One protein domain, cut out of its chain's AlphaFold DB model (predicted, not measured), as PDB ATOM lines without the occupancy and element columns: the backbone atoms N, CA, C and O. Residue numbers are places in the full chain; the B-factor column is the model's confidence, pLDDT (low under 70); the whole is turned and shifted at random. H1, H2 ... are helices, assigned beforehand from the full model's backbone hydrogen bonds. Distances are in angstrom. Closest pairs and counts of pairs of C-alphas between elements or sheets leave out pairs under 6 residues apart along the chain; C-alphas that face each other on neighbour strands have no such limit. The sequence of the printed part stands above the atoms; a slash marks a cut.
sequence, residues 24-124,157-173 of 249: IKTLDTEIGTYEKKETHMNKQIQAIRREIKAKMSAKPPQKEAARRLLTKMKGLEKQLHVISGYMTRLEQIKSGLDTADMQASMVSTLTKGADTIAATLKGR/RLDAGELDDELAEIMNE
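This is residues 24 to 124 and 157 to 173 of the 249 residues of an uncharacterized protein of Cafeteria roenbergensis (UniProt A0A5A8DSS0). A long helical hairpin makes this domain: H2, a very long helix, runs the length of the whole, and the shorter H1 folds back beside its first part, while the short H3 crosses the hairpin near its turn. The far part of H2, residues 99 to 121, sticks out past H1 as a single free arm, and the outline of the whole is a rod. The printed part has 118 residues with three named helices, in the order H1, H2, H3, and no named strand; its class is all helix. It is extended, with a radius of gyration of the C-alphas of 27.0 A and spans of 97 by 23 by 23 A.

H2, residues 63 to 121, is the longest helix. H1, residues 24 to 57, touches it with 37 pairs of C-alphas within 8 A, the closest being those of Ile 52 and Ala 66 at 5.0 A. The two run opposite ways at a shallow tilt of 19 degrees and form a helical hairpin. H3, residues 160 to 172, touches H2 about perpendicular, at 77 degrees. H3 touches H2 with residues 163 to 167 alone, and H2 touches H3 with residues 66 to 70 alone; the closest C-alphas of the two, those of Arg 67 and Leu 163, are 6.7 A apart. H3 and H1 only just touch, with 3 pairs of C-alphas within 8 A, through residues 170 to 171 of H3 and 49 to 53 of H1. Their closest C-alphas are those of Lys 53 and Met 171, 6.2 A apart, and their lines are about perpendicular at 89 degrees. In H1, H2 and H3 every pair of O of residue i and N of residue i+4 is within hydrogen-bond range.

H2 has 59 residues and measures 85.4 A from C-alpha 63 at (-52.932, 23.773, 31.347) to C-alpha 121 at (16.860, -18.958, 55.855). H1 has 34 residues and measures 49.4 A, beginning with C-alpha 24 at (-11.617, -1.444, 34.916). H3 has 13 residues and measures 19.0 A, ending with C-alpha 172 at (-43.416, 28.654, 42.781).

The two C-alphas farthest apart are those of Pro 60 and Gly 123, at 97.7 A. Residues 99 to 124, of which 99 to 121 belong to H2, stand free; without them the body spans 58 by 22 by 20 A. The link from H1 to H2 is tight, with 5 residues. The link from H2 to H3 runs across the cut: residues 125 to 156 are not printed, and C-alphas 124 and 157 are 80.2 A apart. The mean pLDDT of the printed part is 79.8, and it is under 70 at residues 106 to 107, 109 to 124 and 157 to 160.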
ATOM      1  N   ILE A  24     -11.567  -2.769  34.273       86.88
ATOM      2  CA  ILE A  24     -11.617  -1.444  34.916       86.88
ATOM      3  C   ILE A  24     -11.731  -0.331  33.862       86.88
ATOM      4  O   ILE A  24     -12.612   0.517  33.970       86.88
ATOM      5  N   LYS A  25     -10.927  -0.372  32.790       91.94
ATOM      6  CA  LYS A  25     -11.020   0.611  31.686       91.94
ATOM      7  C   LYS A  25     -12.376   0.583  30.978       91.94
ATOM      8  O   LYS A  25     -12.874   1.619  30.530       91.94
ATOM      9  N   THR A  26     -12.953  -0.609  30.831       87.88
ATOM     10  CA  THR A  26     -14.284  -0.776  30.242       87.88
ATOM     11  C   THR A  26     -15.334  -0.115  31.133       87.88
ATOM     12  O   THR A  26     -16.120   0.689  30.638       87.88
ATOM     13  N   LEU A  27     -15.271  -0.349  32.449       85.31
ATOM     14  CA  LEU A  27     -16.146   0.300  33.429       85.31
ATOM     15  C   LEU A  27     -15.999   1.828  33.415       85.31
ATOM     16  O   LEU A  27     -17.011   2.517  33.402       85.31
ATOM     17  N   ASP A  28     -14.779   2.369  33.331       91.12
ATOM     18  CA  ASP A  28     -14.556   3.822  33.209       91.12
ATOM     19  C   ASP A  28     -15.227   4.403  31.952       91.12
ATOM     20  O   ASP A  28     -15.838   5.474  31.980       91.12
ATOM     21  N   THR A  29     -15.147   3.676  30.834       92.12
ATOM     22  CA  THR A  29     -15.775   4.086  29.570       92.12
ATOM     23  C   THR A  29     -17.304   4.051  29.664       92.12
ATOM     24  O   THR A  29     -17.983   4.942  29.142       92.12
ATOM     25  N   GLU A  30     -17.856   3.037  30.334       80.00
ATOM     26  CA  GLU A  30     -19.292   2.923  30.583       80.00
ATOM     27  C   GLU A  30     -19.786   4.040  31.503       80.00
ATOM     28  O   GLU A  30     -20.717   4.753  31.120       80.00
ATOM     29  N   ILE A  31     -19.130   4.263  32.648       89.75
ATOM     30  CA  ILE A  31     -19.452   5.348  33.590       89.75
ATOM     31  C   ILE A  31     -19.472   6.690  32.852       89.75
ATOM     32  O   ILE A  31     -20.499   7.368  32.846       89.75
ATOM     33  N   GLY A  32     -18.416   7.017  32.099       88.44
ATOM     34  CA  GLY A  32     -18.357   8.264  31.328       88.44
ATOM     35  C   GLY A  32     -19.417   8.381  30.221       88.44
ATOM     36  O   GLY A  32     -19.744   9.480  29.767       88.44
ATOM     37  N   THR A  33     -19.985   7.266  29.755       86.75
ATOM     38  CA  THR A  33     -21.122   7.278  28.823       86.75
ATOM     39  C   THR A  33     -22.430   7.587  29.553       86.75
ATOM     40  O   THR A  33     -23.231   8.388  29.058       86.75
ATOM     41  N   TYR A  34     -22.638   7.002  30.734       82.12
ATOM     42  CA  TYR A  34     -23.813   7.269  31.563       82.12
ATOM     43  C   TYR A  34     -23.816   8.694  32.133       82.12
ATOM     44  O   TYR A  34     -24.863   9.334  32.071       82.12
ATOM     45  N   GLU A  35     -22.665   9.254  32.514       91.50
ATOM     46  CA  GLU A  35     -22.526  10.666  32.922       91.50
ATOM     47  C   GLU A  35     -22.969  11.644  31.818       91.50
ATOM     48  O   GLU A  35     -23.691  12.619  32.050       91.50
ATOM     49  N   LYS A  36     -22.571  11.379  30.565       92.50
ATOM     50  CA  LYS A  36     -23.002  12.190  29.411       92.50
ATOM     51  C   LYS A  36     -24.507  12.090  29.193       92.50
ATOM     52  O   LYS A  36     -25.149  13.089  28.859       92.50
ATOM     53  N   LYS A  37     -25.071  10.890  29.368       84.50
ATOM     54  CA  LYS A  37     -26.511  10.646  29.251       84.50
ATOM     55  C   LYS A  37     -27.284  11.375  30.352       84.50
ATOM     56  O   LYS A  37     -28.252  12.061  30.030       84.50
ATOM     57  N   GLU A  38     -26.822  11.294  31.596       88.81
ATOM     58  CA  GLU A  38     -27.339  12.048  32.742       88.81
ATOM     59  C   GLU A  38     -27.308  13.555  32.467       88.81
ATOM     60  O   GLU A  38     -28.341  14.216  32.542       88.81
ATOM     61  N   THR A  39     -26.163  14.094  32.041       91.69
ATOM     62  CA  THR A  39     -26.018  15.524  31.719       91.69
ATOM     63  C   THR A  39     -27.013  15.963  30.643       91.69
ATOM     64  O   THR A  39     -27.650  17.011  30.751       91.69
ATOM     65  N   HIS A  40     -27.170  15.164  29.587       89.38
ATOM     66  CA  HIS A  40     -28.116  15.453  28.515       89.38
ATOM     67  C   HIS A  40     -29.575  15.392  28.994       89.38
ATOM     68  O   HIS A  40     -30.363  16.274  28.656       89.38
ATOM     69  N   MET A  41     -29.936  14.396  29.806       86.38
ATOM     70  CA  MET A  41     -31.285  14.270  30.366       86.38
ATOM     71  C   MET A  41     -31.613  15.400  31.344       86.38
ATOM     72  O   MET A  41     -32.701  15.961  31.254       86.38
ATOM     73  N   ASN A  42     -30.664  15.814  32.185       91.75
ATOM     74  CA  ASN A  42     -30.811  16.978  33.060       91.75
ATOM     75  C   ASN A  42     -31.098  18.257  32.262       91.75
ATOM     76  O   ASN A  42     -32.039  18.988  32.574       91.75
ATOM     77  N   LYS A  43     -30.368  18.488  31.164       93.88
ATOM     78  CA  LYS A  43     -30.648  19.614  30.254       93.88
ATOM     79  C   LYS A  43     -32.050  19.533  29.644       93.88
ATOM     80  O   LYS A  43     -32.739  20.548  29.556       93.88
ATOM     81  N   GLN A  44     -32.498  18.341  29.244       89.50
ATOM     82  CA  GLN A  44     -33.855  18.148  28.721       89.50
ATOM     83  C   GLN A  44     -34.937  18.413  29.773       89.50
ATOM     84  O   GLN A  44     -35.919  19.087  29.464       89.50
ATOM     85  N   ILE A  45     -34.755  17.922  31.003       92.38
ATOM     86  CA  ILE A  45     -35.670  18.153  32.130       92.38
ATOM     87  C   ILE A  45     -35.806  19.655  32.387       92.38
ATOM     88  O   ILE A  45     -36.920  20.172  32.424       92.38
ATOM     89  N   GLN A  46     -34.690  20.381  32.457       93.19
ATOM     90  CA  GLN A  46     -34.707  21.832  32.651       93.19
ATOM     91  C   GLN A  46     -35.403  22.577  31.505       93.19
ATOM     92  O   GLN A  46     -36.181  23.498  31.754       93.19
ATOM     93  N   ALA A  47     -35.158  22.181  30.251       92.88
ATOM     94  CA  ALA A  47     -35.825  22.781  29.098       92.88
ATOM     95  C   ALA A  47     -37.348  22.565  29.148       92.88
ATOM     96  O   ALA A  47     -38.111  23.516  28.963       92.88
ATOM     97  N   ILE A  48     -37.793  21.345  29.471       91.12
ATOM     98  CA  ILE A  48     -39.218  21.023  29.636       91.12
ATOM     99  C   ILE A  48     -39.816  21.816  30.803       91.12
ATOM    100  O   ILE A  48     -40.907  22.364  30.662       91.12
ATOM    101  N   ARG A  49     -39.096  21.955  31.923       92.38
ATOM    102  CA  ARG A  49     -39.538  22.751  33.076       92.38
ATOM    103  C   ARG A  49     -39.799  24.208  32.694       92.38
ATOM    104  O   ARG A  49     -40.851  24.747  33.030       92.38
ATOM    105  N   ARG A  50     -38.897  24.835  31.928       92.56
ATOM    106  CA  ARG A  50     -39.106  26.199  31.397       92.56
ATOM    107  C   ARG A  50     -40.315  26.269  30.466       92.56
ATOM    108  O   ARG A  50     -41.102  27.210  30.557       92.56
ATOM    109  N   GLU A  51     -40.484  25.272  29.595       92.06
ATOM    110  CA  GLU A  51     -41.639  25.199  28.697       92.06
ATOM    111  C   GLU A  51     -42.955  25.109  29.486       92.06
ATOM    112  O   GLU A  51     -43.898  25.834  29.174       92.06
ATOM    113  N   ILE A  52     -43.002  24.311  30.558       92.12
ATOM    114  CA  ILE A  52     -44.147  24.238  31.477       92.12
ATOM    115  C   ILE A  52     -44.476  25.629  32.043       92.12
ATOM    116  O   ILE A  52     -45.630  26.060  31.940       92.12
ATOM    117  N   LYS A  53     -43.480  26.378  32.548       91.75
ATOM    118  CA  LYS A  53     -43.693  27.751  33.067       91.75
ATOM    119  C   LYS A  53     -44.236  28.699  31.999       91.75
ATOM    120  O   LYS A  53     -45.190  29.439  32.252       91.75
ATOM    121  N   ALA A  54     -43.701  28.632  30.780       93.06
ATOM    122  CA  ALA A  54     -44.175  29.444  29.662       93.06
ATOM    123  C   ALA A  54     -45.629  29.115  29.269       93.06
ATOM    124  O   ALA A  54     -46.429  30.022  29.025       93.06
ATOM    125  N   LYS A  55     -46.002  27.828  29.241       90.94
ATOM    126  CA  LYS A  55     -47.369  27.369  28.927       90.94
ATOM    127  C   LYS A  55     -48.385  27.789  29.988       90.94
ATOM    128  O   LYS A  55     -49.510  28.151  29.638       90.94
ATOM    129  N   MET A  56     -47.985  27.774  31.256       90.69
ATOM    130  CA  MET A  56     -48.818  28.204  32.380       90.69
ATOM    131  C   MET A  56     -48.971  29.723  32.474       90.69
ATOM    132  O   MET A  56     -50.038  30.203  32.846       90.69
ATOM    133  N   SER A  57     -47.947  30.474  32.065       90.94
ATOM    134  CA  SER A  57     -47.955  31.946  32.055       90.94
ATOM    135  C   SER A  57     -48.636  32.557  30.818       90.94
ATOM    136  O   SER A  57     -48.836  33.772  30.749       90.94
ATOM    137  N   ALA A  58     -48.993  31.736  29.824       91.69
ATOM    138  CA  ALA A  58     -49.704  32.170  28.624       91.69
ATOM    139  C   ALA A  58     -51.116  32.699  28.946       91.69
ATOM    140  O   ALA A  58     -51.730  32.342  29.950       91.69
ATOM    141  N   LYS A  59     -51.669  33.540  28.063       91.62
ATOM    142  CA  LYS A  59     -53.031  34.084  28.185       91.62
ATOM    143  C   LYS A  59     -53.854  33.714  26.940       91.62
ATOM    144  O   LYS A  59     -53.611  34.310  25.891       91.62
ATOM    145  N   PRO A  60     -54.819  32.773  27.022       88.88
ATOM    146  CA  PRO A  60     -55.181  31.957  28.190       88.88
ATOM    147  C   PRO A  60     -54.127  30.876  28.527       88.88
ATOM    148  O   PRO A  60     -53.372  30.469  27.637       88.88
ATOM    149  N   PRO A  61     -54.076  30.390  29.785       90.25
ATOM    150  CA  PRO A  61     -53.099  29.388  30.214       90.25
ATOM    151  C   PRO A  61     -53.351  28.036  29.543       90.25
ATOM    152  O   PRO A  61     -54.480  27.543  29.488       90.25
ATOM    153  N   GLN A  62     -52.282  27.401  29.062       92.94
ATOM    154  CA  GLN A  62     -52.337  26.129  28.335       92.94
ATOM    155  C   GLN A  62     -52.141  24.937  29.289       92.94
ATOM    156  O   GLN A  62     -51.186  24.172  29.149       92.94
ATOM    157  N   LYS A  63     -53.049  24.772  30.262       90.69
ATOM    158  CA  LYS A  63     -52.932  23.773  31.347       90.69
ATOM    159  C   LYS A  63     -52.773  22.333  30.846       90.69
ATOM    160  O   LYS A  63     -51.879  21.623  31.286       90.69
ATOM    161  N   GLU A  64     -53.569  21.921  29.862       90.75
ATOM    162  CA  GLU A  64     -53.494  20.569  29.282       90.75
ATOM    163  C   GLU A  64     -52.145  20.280  28.608       90.75
ATOM    164  O   GLU A  64     -51.610  19.174  28.699       90.75
ATOM    165  N   ALA A  65     -51.561  21.281  27.944       89.31
ATOM    166  CA  ALA A  65     -50.235  21.149  27.349       89.31
ATOM    167  C   ALA A  65     -49.152  21.054  28.436       89.31
ATOM    168  O   ALA A  65     -48.251  20.222  28.325       89.31
ATOM    169  N   ALA A  66     -49.278  21.846  29.505       90.06
ATOM    170  CA  ALA A  66     -48.381  21.802  30.654       90.06
ATOM    171  C   ALA A  66     -48.422  20.440  31.375       90.06
ATOM    172  O   ALA A  66     -47.367  19.877  31.644       90.06
ATOM    173  N   ARG A  67     -49.604  19.840  31.580       88.38
ATOM    174  CA  ARG A  67     -49.746  18.492  32.176       88.38
ATOM    175  C   ARG A  67     -49.055  17.396  31.364       88.38
ATOM    176  O   ARG A  67     -48.403  16.512  31.922       88.38
ATOM    177  N   ARG A  68     -49.170  17.448  30.032       88.12
ATOM    178  CA  ARG A  68     -48.491  16.489  29.138       88.12
ATOM    179  C   ARG A  68     -46.972  16.620  29.224       88.12
ATOM    180  O   ARG A  68     -46.271  15.611  29.253       88.12
ATOM    181  N   LEU A  69     -46.471  17.854  29.289       90.44
ATOM    182  CA  LEU A  69     -45.048  18.133  29.480       90.44
ATOM    183  C   LEU A  69     -44.562  17.684  30.864       90.44
ATOM    184  O   LEU A  69     -43.510  17.057  30.940       90.44
ATOM    185  N   LEU A  70     -45.344  17.912  31.923       89.00
ATOM    186  CA  LEU A  70     -45.050  17.454  33.284       89.00
ATOM    187  C   LEU A  70     -44.937  15.928  33.352       89.00
ATOM    188  O   LEU A  70     -43.955  15.398  33.860       89.00
ATOM    189  N   THR A  71     -45.877  15.209  32.735       84.38
ATOM    190  CA  THR A  71     -45.829  13.737  32.664       84.38
ATOM    191  C   THR A  71     -44.548  13.250  31.979       84.38
ATOM    192  O   THR A  71     -43.891  12.319  32.443       84.38
ATOM    193  N   LYS A  72     -44.152  13.909  30.883       85.56
ATOM    194  CA  LYS A  72     -42.902  13.607  30.175       85.56
ATOM    195  C   LYS A  72     -41.666  13.932  31.023       85.56
ATOM    196  O   LYS A  72     -40.722  13.146  31.018       85.56
ATOM    197  N   MET A  73     -41.671  15.060  31.733       90.62
ATOM    198  CA  MET A  73     -40.593  15.469  32.638       90.62
ATOM    199  C   MET A  73     -40.384  14.426  33.736       90.62
ATOM    200  O   MET A  73     -39.276  13.921  33.878       90.62
ATOM    201  N   LYS A  74     -41.462  13.999  34.403       83.56
ATOM    202  CA  LYS A  74     -41.426  12.944  35.424       83.56
ATOM    203  C   LYS A  74     -40.908  11.613  34.883       83.56
ATOM    204  O   LYS A  74     -40.170  10.907  35.563       83.56
ATOM    205  N   GLY A  75     -41.259  11.263  33.644       75.12
ATOM    206  CA  GLY A  75     -40.697  10.090  32.973       75.12
ATOM    207  C   GLY A  75     -39.175  10.172  32.814       75.12
ATOM    208  O   GLY A  75     -38.476   9.189  33.060       75.12
ATOM    209  N   LEU A  76     -38.647  11.346  32.452       77.25
ATOM    210  CA  LEU A  76     -37.203  11.582  32.349       77.25
ATOM    211  C   LEU A  76     -36.516  11.604  33.722       77.25
ATOM    212  O   LEU A  76     -35.432  11.042  33.841       77.25
ATOM    213  N   GLU A  77     -37.138  12.183  34.750       83.44
ATOM    214  CA  GLU A  77     -36.622  12.190  36.130       83.44
ATOM    215  C   GLU A  77     -36.514  10.767  36.701       83.44
ATOM    216  O   GLU A  77     -35.492  10.403  37.281       83.44
ATOM    217  N   LYS A  78     -37.510   9.910  36.447       79.50
ATOM    218  CA  LYS A  78     -37.443   8.482  36.809       79.50
ATOM    219  C   LYS A  78     -36.305   7.760  36.090       79.50
ATOM    220  O   LYS A  78     -35.554   7.011  36.708       79.50
ATOM    221  N   GLN A  79     -36.159   7.979  34.782       73.38
ATOM    222  CA  GLN A  79     -35.064   7.377  34.017       73.38
ATOM    223  C   GLN A  79     -33.692   7.875  34.490       73.38
ATOM    224  O   GLN A  79     -32.736   7.102  34.499       73.38
ATOM    225  N   LEU A  80     -33.597   9.145  34.889       82.38
ATOM    226  CA  LEU A  80     -32.392   9.725  35.467       82.38
ATOM    227  C   LEU A  80     -32.041   9.031  36.788       82.38
ATOM    228  O   LEU A  80     -30.913   8.579  36.940       82.38
ATOM    229  N   HIS A  81     -33.016   8.841  37.680       78.12
ATOM    230  CA  HIS A  81     -32.815   8.119  38.938       78.12
ATOM    231  C   HIS A  81     -32.271   6.694  38.723       78.12
ATOM    232  O   HIS A  81     -31.333   6.271  39.400       78.12
ATOM    233  N   VAL A  82     -32.799   5.970  37.728       73.44
ATOM    234  CA  VAL A  82     -32.293   4.638  37.349       73.44
ATOM    235  C   VAL A  82     -30.846   4.703  36.852       73.44
ATOM    236  O   VAL A  82     -30.035   3.853  37.218       73.44
ATOM    237  N   ILE A  83     -30.504   5.700  36.028       75.62
ATOM    238  CA  ILE A  83     -29.131   5.895  35.540       75.62
ATOM    239  C   ILE A  83     -28.179   6.157  36.703       75.62
ATOM    240  O   ILE A  83     -27.129   5.521  36.756       75.62
ATOM    241  N   SER A  84     -28.555   7.014  37.654       78.94
ATOM    242  CA  SER A  84     -27.736   7.287  38.837       78.94
ATOM    243  C   SER A  84     -27.517   6.016  39.669       78.94
ATOM    244  O   SER A  84     -26.388   5.720  40.049       78.94
ATOM    245  N   GLY A  85     -28.556   5.194  39.869       75.75
ATOM    246  CA  GLY A  85     -28.422   3.900  40.550       75.75
ATOM    247  C   GLY A  85     -27.500   2.918  39.814       75.75
ATOM    248  O   GLY A  85     -26.674   2.243  40.436       75.75
ATOM    249  N   TYR A  86     -27.584   2.870  38.480       72.38
ATOM    250  CA  TYR A  86     -26.686   2.055  37.659       72.38
ATOM    251  C   TYR A  86     -25.234   2.544  37.735       72.38
ATOM    252  O   TYR A  86     -24.326   1.730  37.890       72.38
ATOM    253  N   MET A  87     -25.006   3.861  37.698       78.50
ATOM    254  CA  MET A  87     -23.677   4.456  37.873       78.50
ATOM    255  C   MET A  87     -23.077   4.100  39.232       78.50
ATOM    256  O   MET A  87     -21.970   3.568  39.274       78.50
ATOM    257  N   THR A  88     -23.832   4.257  40.326       82.00
ATOM    258  CA  THR A  88     -23.387   3.831  41.664       82.00
ATOM    259  C   THR A  88     -23.011   2.349  41.685       82.00
ATOM    260  O   THR A  88     -22.020   1.959  42.303       82.00
ATOM    261  N   ARG A  89     -23.766   1.494  40.984       74.38
ATOM    262  CA  ARG A  89     -23.438   0.069  40.899       74.38
ATOM    263  C   ARG A  89     -22.146  -0.185  40.120       74.38
ATOM    264  O   ARG A  89     -21.339  -1.004  40.560       74.38
ATOM    265  N   LEU A  90     -21.935   0.499  38.997       77.38
ATOM    266  CA  LEU A  90     -20.689   0.406  38.232       77.38
ATOM    267  C   LEU A  90     -19.485   0.881  39.052       77.38
ATOM    268  O   LEU A  90     -18.455   0.209  39.061       77.38
ATOM    269  N   GLU A  91     -19.626   1.978  39.792       85.00
ATOM    270  CA  GLU A  91     -18.591   2.501  40.691       85.00
ATOM    271  C   GLU A  91     -18.254   1.513  41.814       85.00
ATOM    272  O   GLU A  91     -17.080   1.280  42.104       85.00
ATOM    273  N   GLN A  92     -19.264   0.871  42.409       77.06
ATOM    274  CA  GLN A  92     -19.064  -0.186  43.405       77.06
ATOM    275  C   GLN A  92     -18.302  -1.382  42.822       77.06
ATOM    276  O   GLN A  92     -17.368  -1.881  43.453       77.06
ATOM    277  N   ILE A  93     -18.672  -1.840  41.619       77.69
ATOM    278  CA  ILE A  93     -17.980  -2.946  40.938       77.69
ATOM    279  C   ILE A  93     -16.533  -2.552  40.635       77.69
ATOM    280  O   ILE A  93     -15.620  -3.333  40.904       77.69
ATOM    281  N   LYS A  94     -16.312  -1.332  40.137       84.19
ATOM    282  CA  LYS A  94     -14.976  -0.796  39.875       84.19
ATOM    283  C   LYS A  94     -14.133  -0.757  41.152       84.19
ATOM    284  O   LYS A  94     -13.034  -1.298  41.164       84.19
ATOM    285  N   SER A  95     -14.663  -0.197  42.240       80.31
ATOM    286  CA  SER A  95     -13.980  -0.135  43.540       80.31
ATOM    287  C   SER A  95     -13.659  -1.527  44.099       80.31
ATOM    288  O   SER A  95     -12.576  -1.752  44.647       80.31
ATOM    289  N   GLY A  96     -14.568  -2.490  43.911       77.69
ATOM    290  CA  GLY A  96     -14.340  -3.892  44.252       77.69
ATOM    291  C   GLY A  96     -13.195  -4.516  43.449       77.69
ATOM    292  O   GLY A  96     -12.336  -5.174  44.036       77.69
ATOM    293  N   LEU A  97     -13.137  -4.274  42.134       78.06
ATOM    294  CA  LEU A  97     -12.039  -4.738  41.276       78.06
ATOM    295  C   LEU A  97     -10.704  -4.070  41.624       78.06
ATOM    296  O   LEU A  97      -9.692  -4.764  41.692       78.06
ATOM    297  N   ASP A  98     -10.705  -2.767  41.912       80.12
ATOM    298  CA  ASP A  98      -9.515  -2.030  42.360       80.12
ATOM    299  C   ASP A  98      -8.981  -2.622  43.679       80.12
ATOM    300  O   ASP A  98      -7.792  -2.923  43.815       80.12
ATOM    301  N   THR A  99      -9.875  -2.882  44.638       75.94
ATOM    302  CA  THR A  99      -9.530  -3.512  45.922       75.94
ATOM    303  C   THR A  99      -8.994  -4.932  45.726       75.94
ATOM    304  O   THR A  99      -7.997  -5.311  46.346       75.94
ATOM    305  N   ALA A 100      -9.617  -5.715  44.845       71.38
ATOM    306  CA  ALA A 100      -9.175  -7.066  44.524       71.38
ATOM    307  C   ALA A 100      -7.793  -7.079  43.843       71.38
ATOM    308  O   ALA A 100      -6.964  -7.924  44.190       71.38
ATOM    309  N   ASP A 101      -7.492  -6.137  42.936       76.50
ATOM    310  CA  ASP A 101      -6.153  -6.012  42.333       76.50
ATOM    311  C   ASP A 101      -5.096  -5.631  43.381       76.50
ATOM    312  O   ASP A 101      -4.017  -6.231  43.421       76.50
ATOM    313  N   MET A 102      -5.415  -4.705  44.296       74.94
ATOM    314  CA  MET A 102      -4.523  -4.356  45.409       74.94
ATOM    315  C   MET A 102      -4.244  -5.563  46.312       74.94
ATOM    316  O   MET A 102      -3.085  -5.824  46.648       74.94
ATOM    317  N   GLN A 103      -5.275  -6.336  46.667       70.19
ATOM    318  CA  GLN A 103      -5.128  -7.556  47.463       70.19
ATOM    319  C   GLN A 103      -4.301  -8.620  46.727       70.19
ATOM    320  O   GLN A 103      -3.389  -9.202  47.316       70.19
ATOM    321  N   ALA A 104      -4.539  -8.831  45.429       73.81
ATOM    322  CA  ALA A 104      -3.756  -9.761  44.614       73.81
ATOM    323  C   ALA A 104      -2.276  -9.339  44.512       73.81
ATOM    324  O   ALA A 104      -1.370 -10.173  44.632       73.81
ATOM    325  N   SER A 105      -2.012  -8.040  44.349       74.94
ATOM    326  CA  SER A 105      -0.665  -7.459  44.369       74.94
ATOM    327  C   SER A 105       0.018  -7.644  45.729       74.94
ATOM    328  O   SER A 105       1.203  -7.996  45.799       74.94
ATOM    329  N   MET A 106      -0.738  -7.471  46.818       68.75
ATOM    330  CA  MET A 106      -0.228  -7.681  48.166       68.75
ATOM    331  C   MET A 106       0.144  -9.141  48.403       68.75
ATOM    332  O   MET A 106       1.265  -9.411  48.830       68.75
ATOM    333  N   VAL A 107      -0.732 -10.085  48.049       67.25
ATOM    334  CA  VAL A 107      -0.440 -11.524  48.139       67.25
ATOM    335  C   VAL A 107       0.805 -11.875  47.324       67.25
ATOM    336  O   VAL A 107       1.696 -12.533  47.849       67.25
ATOM    337  N   SER A 108       0.943 -11.375  46.089       70.50
ATOM    338  CA  SER A 108       2.151 -11.607  45.278       70.50
ATOM    339  C   SER A 108       3.427 -11.080  45.944       70.50
ATOM    340  O   SER A 108       4.469 -11.737  45.903       70.50
ATOM    341  N   THR A 109       3.355  -9.902  46.565       66.31
ATOM    342  CA  THR A 109       4.484  -9.295  47.283       66.31
ATOM    343  C   THR A 109       4.838 -10.094  48.532       66.31
ATOM    344  O   THR A 109       6.016 -10.350  48.775       66.31
ATOM    345  N   LEU A 110       3.834 -10.552  49.283       57.09
ATOM    346  CA  LEU A 110       4.022 -11.421  50.441       57.09
ATOM    347  C   LEU A 110       4.630 -12.768  50.041       57.09
ATOM    348  O   LEU A 110       5.554 -13.212  50.711       57.09
ATOM    349  N   THR A 111       4.201 -13.383  48.933       65.25
ATOM    350  CA  THR A 111       4.813 -14.622  48.420       65.25
ATOM    351  C   THR A 111       6.279 -14.407  48.061       65.25
ATOM    352  O   THR A 111       7.129 -15.155  48.523       65.25
ATOM    353  N   LYS A 112       6.611 -13.340  47.322       69.94
ATOM    354  CA  LYS A 112       8.013 -13.015  46.995       69.94
ATOM    355  C   LYS A 112       8.845 -12.720  48.246       69.94
ATOM    356  O   LYS A 112      10.020 -13.079  48.306       69.94
ATOM    357  N   GLY A 113       8.244 -12.067  49.240       59.66
ATOM    358  CA  GLY A 113       8.851 -11.825  50.545       59.66
ATOM    359  C   GLY A 113       9.119 -13.128  51.292       59.66
ATOM    360  O   GLY A 113      10.239 -13.340  51.744       59.66
ATOM    361  N   ALA A 114       8.138 -14.030  51.344       62.50
ATOM    362  CA  ALA A 114       8.272 -15.360  51.927       62.50
ATOM    363  C   ALA A 114       9.335 -16.197  51.199       62.50
ATOM    364  O   ALA A 114      10.168 -16.802  51.861       62.50
ATOM    365  N   ASP A 115       9.388 -16.158  49.864       64.31
ATOM    366  CA  ASP A 115      10.424 -16.822  49.060       64.31
ATOM    367  C   ASP A 115      11.820 -16.256  49.356       64.31
ATOM    368  O   ASP A 115      12.786 -17.005  49.488       64.31
ATOM    369  N   THR A 116      11.934 -14.933  49.503       67.62
ATOM    370  CA  THR A 116      13.196 -14.257  49.853       67.62
ATOM    371  C   THR A 116      13.631 -14.599  51.278       67.62
ATOM    372  O   THR A 116      14.808 -14.870  51.521       67.62
ATOM    373  N   ILE A 117      12.686 -14.641  52.221       54.28
ATOM    374  CA  ILE A 117      12.914 -15.066  53.605       54.28
ATOM    375  C   ILE A 117      13.341 -16.538  53.628       54.28
ATOM    376  O   ILE A 117      14.376 -16.850  54.203       54.28
ATOM    377  N   ALA A 118      12.640 -17.430  52.927       61.00
ATOM    378  CA  ALA A 118      12.985 -18.846  52.814       61.00
ATOM    379  C   ALA A 118      14.357 -19.061  52.154       61.00
ATOM    380  O   ALA A 118      15.132 -19.911  52.588       61.00
ATOM    381  N   ALA A 119      14.699 -18.271  51.135       66.56
ATOM    382  CA  ALA A 119      16.009 -18.307  50.494       66.56
ATOM    383  C   ALA A 119      17.131 -17.778  51.404       66.56
ATOM    384  O   ALA A 119      18.243 -18.293  51.349       66.56
ATOM    385  N   THR A 120      16.840 -16.800  52.265       56.34
ATOM    386  CA  THR A 120      17.795 -16.267  53.255       56.34
ATOM    387  C   THR A 120      17.939 -17.197  54.466       56.34
ATOM    388  O   THR A 120      19.003 -17.273  55.075       56.34
ATOM    389  N   LEU A 121      16.885 -17.950  54.793       53.59
ATOM    390  CA  LEU A 121      16.860 -18.958  55.855       53.59
ATOM    391  C   LEU A 121      17.339 -20.344  55.388       53.59
ATOM    392  O   LEU A 121      17.548 -21.218  56.231       53.59
ATOM    393  N   LYS A 122      17.601 -20.552  54.085       48.69
ATOM    394  CA  LYS A 122      18.338 -21.720  53.563       48.69
ATOM    395  C   LYS A 122      19.773 -21.701  54.098       48.69
ATOM    396  O   LYS A 122      20.699 -21.170  53.496       48.69
ATOM    397  N   GLY A 123      19.905 -22.286  55.279       49.09
ATOM    398  CA  GLY A 123      21.087 -22.292  56.132       49.09
ATOM    399  C   GLY A 123      20.757 -22.621  57.591       49.09
ATOM    400  O   GLY A 123      21.669 -22.932  58.355       49.09
ATOM    401  N   ARG A 124      19.480 -22.591  58.000       47.16
ATOM    402  CA  ARG A 124      19.034 -23.050  59.322       47.16
ATOM    403  C   ARG A 124      17.693 -23.773  59.188       47.16
ATOM    404  O   ARG A 124      16.724 -23.183  58.727       47.16
ATOM    405  N   ARG A 157     -50.760   5.681  36.379       49.72
ATOM    406  CA  ARG A 157     -51.760   6.734  36.150       49.72
ATOM    407  C   ARG A 157     -51.696   7.762  37.280       49.72
ATOM    408  O   ARG A 157     -52.390   7.605  38.277       49.72
ATOM    409  N   LEU A 158     -50.878   8.795  37.106       56.81
ATOM    410  CA  LEU A 158     -50.862   9.954  37.985       56.81
ATOM    411  C   LEU A 158     -52.245  10.586  37.892       56.81
ATOM    412  O   LEU A 158     -52.766  10.795  36.788       56.81
ATOM    413  N   ASP A 159     -52.865  10.804  39.043       63.38
ATOM    414  CA  ASP A 159     -54.193  11.391  39.090       63.38
ATOM    415  C   ASP A 159     -54.127  12.865  38.661       63.38
ATOM    416  O   ASP A 159     -53.119  13.555  38.827       63.38
ATOM    417  N   ALA A 160     -55.214  13.368  38.080       62.69
ATOM    418  CA  ALA A 160     -55.279  14.743  37.603       62.69
ATOM    419  C   ALA A 160     -55.108  15.763  38.746       62.69
ATOM    420  O   ALA A 160     -54.600  16.853  38.487       62.69
ATOM    421  N   GLY A 161     -55.489  15.420  39.982       72.69
ATOM    422  CA  GLY A 161     -55.272  16.273  41.157       72.69
ATOM    423  C   GLY A 161     -53.795  16.410  41.532       72.69
ATOM    424  O   GLY A 161     -53.295  17.521  41.654       72.69
ATOM    425  N   GLU A 162     -53.066  15.295  41.597       77.44
ATOM    426  CA  GLU A 162     -51.631  15.275  41.926       77.44
ATOM    427  C   GLU A 162     -50.799  16.079  40.911       77.44
ATOM    428  O   GLU A 162     -49.911  16.848  41.273       77.44
ATOM    429  N   LEU A 163     -51.146  15.977  39.623       80.56
ATOM    430  CA  LEU A 163     -50.496  16.757  38.568       80.56
ATOM    431  C   LEU A 163     -50.767  18.267  38.662       80.56
ATOM    432  O   LEU A 163     -49.991  19.041  38.106       80.56
ATOM    433  N   ASP A 164     -51.876  18.700  39.272       81.06
ATOM    434  CA  ASP A 164     -52.154  20.129  39.471       81.06
ATOM    435  C   ASP A 164     -51.327  20.719  40.610       81.06
ATOM    436  O   ASP A 164     -50.807  21.829  40.468       81.06
ATOM    437  N   ASP A 165     -51.192  19.976  41.708       85.62
ATOM    438  CA  ASP A 165     -50.422  20.401  42.876       85.62
ATOM    439  C   ASP A 165     -48.938  20.569  42.517       85.62
ATOM    440  O   ASP A 165     -48.338  21.614  42.777       85.62
ATOM    441  N   GLU A 166     -48.368  19.608  41.792       81.88
ATOM    442  CA  GLU A 166     -46.983  19.688  41.304       81.88
ATOM    443  C   GLU A 166     -46.774  20.794  40.275       81.88
ATOM    444  O   GLU A 166     -45.729  21.444  40.216       81.88
ATOM    445  N   LEU A 167     -47.775  21.033  39.428       84.31
ATOM    446  CA  LEU A 167     -47.710  22.119  38.464       84.31
ATOM    447  C   LEU A 167     -47.674  23.478  39.171       84.31
ATOM    448  O   LEU A 167     -46.983  24.382  38.701       84.31
ATOM    449  N   ALA A 168     -48.388  23.617  40.290       85.44
ATOM    450  CA  ALA A 168     -48.321  24.802  41.137       85.44
ATOM    451  C   ALA A 168     -46.955  24.928  41.832       85.44
ATOM    452  O   ALA A 168     -46.406  26.028  41.877       85.44
ATOM    453  N   GLU A 169     -46.374  23.824  42.303       86.12
ATOM    454  CA  GLU A 169     -45.028  23.800  42.890       86.12
ATOM    455  C   GLU A 169     -43.959  24.281  41.895       86.12
ATOM    456  O   GLU A 169     -43.212  25.210  42.196       86.12
ATOM    457  N   ILE A 170     -43.972  23.781  40.654       83.31
ATOM    458  CA  ILE A 170     -43.031  24.200  39.596       83.31
ATOM    459  C   ILE A 170     -43.166  25.696  39.250       83.31
ATOM    460  O   ILE A 170     -42.198  26.324  38.806       83.31
ATOM    461  N   MET A 171     -44.357  26.288  39.411       83.81
ATOM    462  CA  MET A 171     -44.549  27.736  39.228       83.81
ATOM    463  C   MET A 171     -43.955  28.556  40.373       83.81
ATOM    464  O   MET A 171     -43.558  29.694  40.133       83.81
ATOM    465  N   ASN A 172     -43.907  27.989  41.578       81.69
ATOM    466  CA  ASN A 172     -43.416  28.654  42.781       81.69
ATOM    467  C   ASN A 172     -41.915  28.428  43.027       81.69
ATOM    468  O   ASN A 172     -41.322  29.167  43.806       81.69
ATOM    469  N   GLU A 173     -41.292  27.438  42.380       78.75
ATOM    470  CA  GLU A 173     -39.833  27.293  42.363       78.75
ATOM    471  C   GLU A 173     -39.181  28.459  41.602       78.75
ATOM    472  O   GLU A 173     -39.376  28.608  40.388       78.75
TER     473      GLU A 173